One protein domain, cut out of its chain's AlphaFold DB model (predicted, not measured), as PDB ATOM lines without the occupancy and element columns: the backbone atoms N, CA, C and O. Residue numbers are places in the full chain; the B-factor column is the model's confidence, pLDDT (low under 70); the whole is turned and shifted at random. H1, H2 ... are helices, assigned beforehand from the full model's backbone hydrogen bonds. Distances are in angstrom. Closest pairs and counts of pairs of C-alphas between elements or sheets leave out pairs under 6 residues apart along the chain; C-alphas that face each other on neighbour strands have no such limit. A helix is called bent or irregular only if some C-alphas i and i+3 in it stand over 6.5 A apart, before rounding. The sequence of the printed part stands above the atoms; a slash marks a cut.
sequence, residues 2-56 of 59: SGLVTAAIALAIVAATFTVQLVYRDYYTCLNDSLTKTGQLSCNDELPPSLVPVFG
ATOM      1  N   SER A   2      -9.267 -17.856 140.045       74.81
ATOM      2  CA  SER A   2      -7.994 -18.569 139.789       74.81
ATOM      3  C   SER A   2      -6.898 -17.727 139.093       74.81
ATOM      4  O   SER A   2      -5.750 -17.734 139.518       74.81
ATOM      5  N   GLY A   3      -7.253 -16.907 138.093       83.06
ATOM      6  CA  GLY A   3      -6.261 -16.144 137.312       83.06
ATOM      7  C   GLY A   3      -5.485 -15.065 138.084       83.06
ATOM      8  O   GLY A   3      -4.330 -14.810 137.763       83.06
ATOM      9  N   LEU A   4      -6.078 -14.466 139.125       92.25
ATOM     10  CA  LEU A   4      -5.399 -13.447 139.937       92.25
ATOM     11  C   LEU A   4      -4.282 -14.067 140.784       92.25
ATOM     12  O   LEU A   4      -3.204 -13.493 140.904       92.25
ATOM     13  N   VAL A   5      -4.535 -15.256 141.334       92.94
ATOM     14  CA  VAL A   5      -3.561 -15.981 142.159       92.94
ATOM     15  C   VAL A   5      -2.367 -16.399 141.307       92.94
ATOM     16  O   VAL A   5      -1.227 -16.139 141.681       92.94
ATOM     17  N   THR A   6      -2.612 -16.963 140.121       93.88
ATOM     18  CA  THR A   6      -1.536 -17.353 139.202       93.88
ATOM     19  C   THR A   6      -0.707 -16.149 138.749       93.88
ATOM     20  O   THR A   6       0.520 -16.233 138.715       93.88
ATOM     21  N   ALA A   7      -1.350 -15.011 138.460       93.50
ATOM     22  CA  ALA A   7      -0.649 -13.779 138.105       93.50
ATOM     23  C   ALA A   7       0.228 -13.260 139.257       93.50
ATOM     24  O   ALA A   7       1.382 -12.905 139.034       93.50
ATOM     25  N   ALA A   8      -0.277 -13.272 140.495       94.94
ATOM     26  CA  ALA A   8       0.492 -12.852 141.665       94.94
ATOM     27  C   ALA A   8       1.722 -13.745 141.903       94.94
ATOM     28  O   ALA A   8       2.807 -13.236 142.174       94.94
ATOM     29  N   ILE A   9       1.577 -15.065 141.743       95.12
ATOM     30  CA  ILE A   9       2.690 -16.015 141.879       95.12
ATOM     31  C   ILE A   9       3.742 -15.776 140.790       95.12
ATOM     32  O   ILE A   9       4.932 -15.708 141.094       95.12
ATOM     33  N   ALA A  10       3.321 -15.599 139.534       95.62
ATOM     34  CA  ALA A  10       4.241 -15.315 138.436       95.62
ATOM     35  C   ALA A  10       5.041 -14.025 138.689       95.62
ATOM     36  O   ALA A  10       6.264 -14.016 138.546       95.62
ATOM     37  N   LEU A  11       4.372 -12.958 139.140       94.44
ATOM     38  CA  LEU A  11       5.031 -11.700 139.497       94.44
ATOM     39  C   LEU A  11       5.999 -11.865 140.671       94.44
ATOM     40  O   LEU A  11       7.092 -11.305 140.627       94.44
ATOM     41  N   ALA A  12       5.646 -12.654 141.688       93.88
ATOM     42  CA  ALA A  12       6.525 -12.924 142.823       93.88
ATOM     43  C   ALA A  12       7.811 -13.658 142.402       93.88
ATOM     44  O   ALA A  12       8.892 -13.293 142.856       93.88
ATOM     45  N   ILE A  13       7.721 -14.639 141.497       91.31
ATOM     46  CA  ILE A  13       8.889 -15.373 140.977       91.31
ATOM     47  C   ILE A  13       9.809 -14.445 140.171       91.31
ATOM     48  O   ILE A  13      11.033 -14.480 140.329       91.31
ATOM     49  N   VAL A  14       9.234 -13.584 139.328       92.38
ATOM     50  CA  VAL A  14      10.005 -12.604 138.545       92.38
ATOM     51  C   VAL A  14      10.648 -11.563 139.462       92.38
ATOM     52  O   VAL A  14      11.829 -11.259 139.322       92.38
ATOM     53  N   ALA A  15       9.914 -11.057 140.453       88.88
ATOM     54  CA  ALA A  15      10.454 -10.123 141.437       88.88
ATOM     55  C   ALA A  15      11.579 -10.759 142.264       88.88
ATOM     56  O   ALA A  15      12.600 -10.117 142.494       88.88
ATOM     57  N   ALA A  16      11.435 -12.026 142.660       81.38
ATOM     58  CA  ALA A  16      12.473 -12.773 143.362       81.38
ATOM     59  C   ALA A  16      13.733 -12.939 142.501       81.38
ATOM     60  O   ALA A  16      14.831 -12.647 142.956       81.38
ATOM     61  N   THR A  17      13.599 -13.331 141.233       80.06
ATOM     62  CA  THR A  17      14.758 -13.460 140.329       80.06
ATOM     63  C   THR A  17      15.425 -12.114 140.044       80.06
ATOM     64  O   THR A  17      16.651 -12.029 140.040       80.06
ATOM     65  N   PHE A  18      14.646 -11.043 139.893       83.56
ATOM     66  CA  PHE A  18      15.175  -9.697 139.673       83.56
ATOM     67  C   PHE A  18      15.865  -9.117 140.918       83.56
ATOM     68  O   PHE A  18      16.912  -8.484 140.806       83.56
ATOM     69  N   THR A  19      15.319  -9.358 142.115       75.00
ATOM     70  CA  THR A  19      15.934  -8.935 143.388       75.00
ATOM     71  C   THR A  19      17.167  -9.757 143.731       75.00
ATOM     72  O   THR A  19      18.145  -9.187 144.207       75.00
ATOM     73  N   VAL A  20      17.167 -11.058 143.424       73.94
ATOM     74  CA  VAL A  20      18.367 -11.896 143.523       73.94
ATOM     75  C   VAL A  20      19.457 -11.347 142.618       73.94
ATOM     76  O   VAL A  20      20.572 -11.156 143.078       73.94
ATOM     77  N   GLN A  21      19.142 -11.007 141.367       68.12
ATOM     78  CA  GLN A  21      20.119 -10.343 140.513       68.12
ATOM     79  C   GLN A  21      20.569  -9.026 141.146       68.12
ATOM     80  O   GLN A  21      21.755  -8.862 141.345       68.12
ATOM     81  N   LEU A  22      19.670  -8.127 141.549       70.31
ATOM     82  CA  LEU A  22      20.034  -6.819 142.115       70.31
ATOM     83  C   LEU A  22      20.933  -6.877 143.358       70.31
ATOM     84  O   LEU A  22      21.869  -6.087 143.446       70.31
ATOM     85  N   VAL A  23      20.646  -7.771 144.303       66.94
ATOM     86  CA  VAL A  23      21.382  -7.871 145.574       66.94
ATOM     87  C   VAL A  23      22.625  -8.747 145.439       66.94
ATOM     88  O   VAL A  23      23.642  -8.447 146.047       66.94
ATOM     89  N   TYR A  24      22.576  -9.793 144.612       67.75
ATOM     90  CA  TYR A  24      23.679 -10.739 144.417       67.75
ATOM     91  C   TYR A  24      24.409 -10.517 143.087       67.75
ATOM     92  O   TYR A  24      25.036 -11.439 142.566       67.75
ATOM     93  N   ARG A  25      24.326  -9.311 142.504       65.69
ATOM     94  CA  ARG A  25      24.998  -8.984 141.235       65.69
ATOM     95  C   ARG A  25      26.494  -9.227 141.320       65.69
ATOM     96  O   ARG A  25      27.048  -9.772 140.372       65.69
ATOM     97  N   ASP A  26      27.112  -8.858 142.431       65.62
ATOM     98  CA  ASP A  26      28.544  -9.046 142.642       65.62
ATOM     99  C   ASP A  26      28.904 -10.530 142.771       65.62
ATOM    100  O   ASP A  26      29.735 -11.035 142.021       65.62
ATOM    101  N   TYR A  27      28.146 -11.276 143.587       69.94
ATOM    102  CA  TYR A  27      28.272 -12.731 143.705       69.94
ATOM    103  C   TYR A  27      28.157 -13.442 142.349       69.94
ATOM    104  O   TYR A  27      29.010 -14.255 142.008       69.94
ATOM    105  N   TYR A  28      27.142 -13.129 141.536       67.81
ATOM    106  CA  TYR A  28      26.982 -13.739 140.209       67.81
ATOM    107  C   TYR A  28      28.050 -13.285 139.212       67.81
ATOM    108  O   TYR A  28      28.471 -14.085 138.380       67.81
ATOM    109  N   THR A  29      28.495 -12.029 139.288       74.31
ATOM    110  CA  THR A  29      29.558 -11.498 138.424       74.31
ATOM    111  C   THR A  29      30.872 -12.211 138.714       74.31
ATOM    112  O   THR A  29      31.490 -12.740 137.794       74.31
ATOM    113  N   CYS A  30      31.256 -12.326 139.984       71.81
ATOM    114  CA  CYS A  30      32.490 -12.995 140.376       71.81
ATOM    115  C   CYS A  30      32.407 -14.532 140.209       71.81
ATOM    116  O   CYS A  30      33.391 -15.150 139.809       71.81
ATOM    117  N   LEU A  31      31.232 -15.164 140.356       74.56
ATOM    118  CA  LEU A  31      31.037 -16.576 139.980       74.56
ATOM    119  C   LEU A  31      31.246 -16.804 138.484       74.56
ATOM    120  O   LEU A  31      31.903 -17.770 138.096       74.56
ATOM    121  N   ASN A  32      30.685 -15.924 137.654       73.62
ATOM    122  CA  ASN A  32      30.777 -16.020 136.202       73.62
ATOM    123  C   ASN A  32      32.189 -15.697 135.681       73.62
ATOM    124  O   ASN A  32      32.555 -16.171 134.609       73.62
ATOM    125  N   ASP A  33      32.978 -14.935 136.445       75.62
ATOM    126  CA  ASP A  33      34.381 -14.608 136.148       75.62
ATOM    127  C   ASP A  33      35.379 -15.620 136.754       75.62
ATOM    128  O   ASP A  33      36.547 -15.696 136.371       75.62
ATOM    129  N   SER A  34      34.927 -16.461 137.688       73.38
ATOM    130  CA  SER A  34      35.790 -17.438 138.349       73.38
ATOM    131  C   SER A  34      36.091 -18.659 137.465       73.38
ATOM    132  O   SER A  34      35.236 -19.488 137.152       73.38
ATOM    133  N   LEU A  35      37.367 -18.821 137.111       74.69
ATOM    134  CA  LEU A  35      37.855 -19.942 136.295       74.69
ATOM    135  C   LEU A  35      38.126 -21.225 137.109       74.69
ATOM    136  O   LEU A  35      38.428 -22.277 136.551       74.69
ATOM    137  N   THR A  36      38.098 -21.155 138.442       65.56
ATOM    138  CA  THR A  36      38.475 -22.259 139.344       65.56
ATOM    139  C   THR A  36      37.563 -22.288 140.566       65.56
ATOM    140  O   THR A  36      37.120 -21.245 141.043       65.56
ATOM    141  N   LYS A  37      37.325 -23.487 141.115       62.62
ATOM    142  CA  LYS A  37      36.541 -23.720 142.345       62.62
ATOM    143  C   LYS A  37      36.971 -22.823 143.518       62.62
ATOM    144  O   LYS A  37      36.126 -22.381 144.281       62.62
ATOM    145  N   THR A  38      38.259 -22.495 143.619       62.94
ATOM    146  CA  THR A  38      38.808 -21.566 144.618       62.94
ATOM    147  C   THR A  38      38.367 -20.114 144.394       62.94
ATOM    148  O   THR A  38      38.085 -19.413 145.356       62.94
ATOM    149  N   GLY A  39      38.227 -19.668 143.139       63.09
ATOM    150  CA  GLY A  39      37.686 -18.341 142.816       63.09
ATOM    151  C   GLY A  39      36.195 -18.221 143.145       63.09
ATOM    152  O   GLY A  39      35.754 -17.186 143.631       63.09
ATOM    153  N   GLN A  40      35.438 -19.314 142.990       65.19
ATOM    154  CA  GLN A  40      34.044 -19.391 143.451       65.19
ATOM    155  C   GLN A  40      33.936 -19.298 144.977       65.19
ATOM    156  O   GLN A  40      32.980 -18.722 145.485       65.19
ATOM    157  N   LEU A  41      34.917 -19.842 145.709       63.56
ATOM    158  CA  LEU A  41      34.974 -19.768 147.170       63.56
ATOM    159  C   LEU A  41      35.288 -18.351 147.667       63.56
ATOM    160  O   LEU A  41      34.646 -17.913 148.615       63.56
ATOM    161  N   SER A  42      36.184 -17.612 147.001       63.88
ATOM    162  CA  SER A  42      36.417 -16.186 147.300       63.88
ATOM    163  C   SER A  42      35.174 -15.321 147.089       63.88
ATOM    164  O   SER A  42      34.983 -14.343 147.800       63.88
ATOM    165  N   CYS A  43      34.290 -15.717 146.173       69.00
ATOM    166  CA  CYS A  43      33.005 -15.062 145.953       69.00
ATOM    167  C   CYS A  43      32.034 -15.173 147.142       69.00
ATOM    168  O   CYS A  43      31.078 -14.406 147.236       69.00
ATOM    169  N   ASN A  44      32.259 -16.127 148.056       62.62
ATOM    170  CA  ASN A  44      31.424 -16.298 149.244       62.62
ATOM    171  C   ASN A  44      31.720 -15.278 150.356       62.62
ATOM    172  O   ASN A  44      30.938 -15.207 151.298       62.62
ATOM    173  N   ASP A  45      32.801 -14.495 150.264       63.16
ATOM    174  CA  ASP A  45      33.123 -13.454 151.258       63.16
ATOM    175  C   ASP A  45      32.093 -12.308 151.232       63.16
ATOM    176  O   ASP A  45      31.768 -11.713 152.256       63.16
ATOM    177  N   GLU A  46      31.486 -12.077 150.064       62.97
ATOM    178  CA  GLU A  46      30.388 -11.126 149.883       62.97
ATOM    179  C   GLU A  46      29.003 -11.749 150.154       62.97
ATOM    180  O   GLU A  46      27.967 -11.077 150.102       62.97
ATOM    181  N   LEU A  47      28.962 -13.049 150.475       60.56
ATOM    182  CA  LEU A  47      27.726 -13.756 150.771       60.56
ATOM    183  C   LEU A  47      27.337 -13.529 152.243       60.56
ATOM    184  O   LEU A  47      28.114 -13.831 153.152       60.56
ATOM    185  N   PRO A  48      26.123 -13.025 152.528       55.12
ATOM    186  CA  PRO A  48      25.727 -12.709 153.893       55.12
ATOM    187  C   PRO A  48      25.723 -13.964 154.792       55.12
ATOM    188  O   PRO A  48      25.327 -15.048 154.347       55.12
ATOM    189  N   PRO A  49      26.075 -13.828 156.090       57.69
ATOM    190  CA  PRO A  49      26.288 -14.944 157.027       57.69
ATOM    191  C   PRO A  49      25.063 -15.858 157.210       57.69
ATOM    192  O   PRO A  49      25.184 -16.985 157.685       57.69
ATOM    193  N   SER A  50      23.881 -15.399 156.800       56.91
ATOM    194  CA  SER A  50      22.623 -16.147 156.829       56.91
ATOM    195  C   SER A  50      22.531 -17.271 155.787       56.91
ATOM    196  O   SER A  50      21.706 -18.168 155.957       56.91
ATOM    197  N   LEU A  51      23.347 -17.256 154.723       55.53
ATOM    198  CA  LEU A  51      23.374 -18.316 153.699       55.53
ATOM    199  C   LEU A  51      24.448 -19.384 153.961       55.53
ATOM    200  O   LEU A  51      24.336 -20.494 153.441       55.53
ATOM    201  N   VAL A  52      25.422 -19.092 154.826       59.59
ATOM    202  CA  VAL A  52      26.432 -20.043 155.324       59.59
ATOM    203  C   VAL A  52      25.816 -21.341 155.875       59.59
ATOM    204  O   VAL A  52      26.292 -22.409 155.497       59.59
ATOM    205  N   PRO A  53      24.743 -21.328 156.696       57.78
ATOM    206  CA  PRO A  53      24.135 -22.567 157.190       57.78
ATOM    207  C   PRO A  53      23.360 -23.358 156.125       57.78
ATOM    208  O   PRO A  53      23.139 -24.551 156.310       57.78
ATOM    209  N   VAL A  54      22.934 -22.721 155.028       60.19
ATOM    210  CA  VAL A  54      22.179 -23.376 153.941       60.19
ATOM    211  C   VAL A  54      23.122 -23.974 152.901       60.19
ATOM    212  O   VAL A  54      22.882 -25.074 152.411       60.19
ATOM    213  N   PHE A  55      24.198 -23.261 152.572       60.44
ATOM    214  CA  PHE A  55      25.161 -23.678 151.555       60.44
ATOM    215  C   PHE A  55      26.398 -24.378 152.122       60.44
ATOM    216  O   PHE A  55      27.149 -24.975 151.356       60.44
ATOM    217  N   GLY A  56      26.605 -24.353 153.441       56.75
ATOM    218  CA  GLY A  56      27.661 -25.114 154.112       56.75
ATOM    219  C   GLY A  56      29.079 -24.757 153.668       56.75
ATOM    220  O   GLY A  56      29.983 -25.561 153.856       56.75
TER     221      GLY A  56
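AT A GLANCE: This is residues 2 to 56 of the 59 residues of an uncharacterized protein of Streptomyces sp. MnatMP-M17 (UniProt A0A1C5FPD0). One long helix, H1, sticks out as an arm with its residues 2 to 19 free, and at its far end sits a small head in which H2 and H3 fold back on each other as a helical hairpin. Past that hairpin the printed part runs on to a short helical turn, H4, set off from the other helices. The printed part has 55 residues, with four named helices in the order H1, H2, H3, H4 and no named strand, and its class is all helix. It is only just loose, close to extended, with a radius of gyration of the C-alphas of 15.1 A, and it spans 47 by 24 by 15 A, the arm making the length.

IN THESE COORDINATES: H1 takes residues 2 to 23, beginning with C-alpha 2 at (-7.994, -18.569, 139.789), and measures 31.8 A from first to last C-alpha. H2 follows at residues 25 to 33, 12.1 A long, with C-alpha 25 at (24.998, -8.984, 141.235). H3 holds residues 37 to 46 and is 15.9 A long; it is neither bent nor irregular, but only just: C-alphas 43 and 46 are 6.1 A apart. H4 is residues 52 to 55, 5.4 A long, ending with C-alpha 55 at (25.161, -23.678, 151.555).

HOW THE PARTS SIT: H1 and H2 are close but not clearly touching, the closest C-alphas being those of Gln 21 and Tyr 28, 7.7 A apart. Their lines stand at a steep tilt of 68 degrees, only just short of about perpendicular, and they run the same way. H2 and H3 touch, with the C-alphas of Leu 31 and Gln 40 closest at 5.4 A. They form a hairpin, at a shallow tilt of 13 degrees and running opposite ways. H1 is apart from H3 and from H4. H4 is also apart from H2 and from H3. In H1 and H2 every O i to N i+4 pair is within hydrogen-bond range, while in H3 3 of 6 are, beside 6 of 7 O i to N i+3 pairs; H4 is too short for an O i to N i+4 pair.

THE WHOLE: The C-alphas of Ser 2 and Thr 38 are the two farthest apart, at 47.1 A. Without residues 2 to 19, the remaining 37 residues span 26 by 22 by 12 A, with a radius of gyration of 9.8 A. The printed part has no cut, and its three links, H1 to H2, H2 to H3 and H3 to H4, are tight. The mean pLDDT of the printed part is 73.0; residue 21, residues 23 to 28 and residues 36 to 56 are under 70.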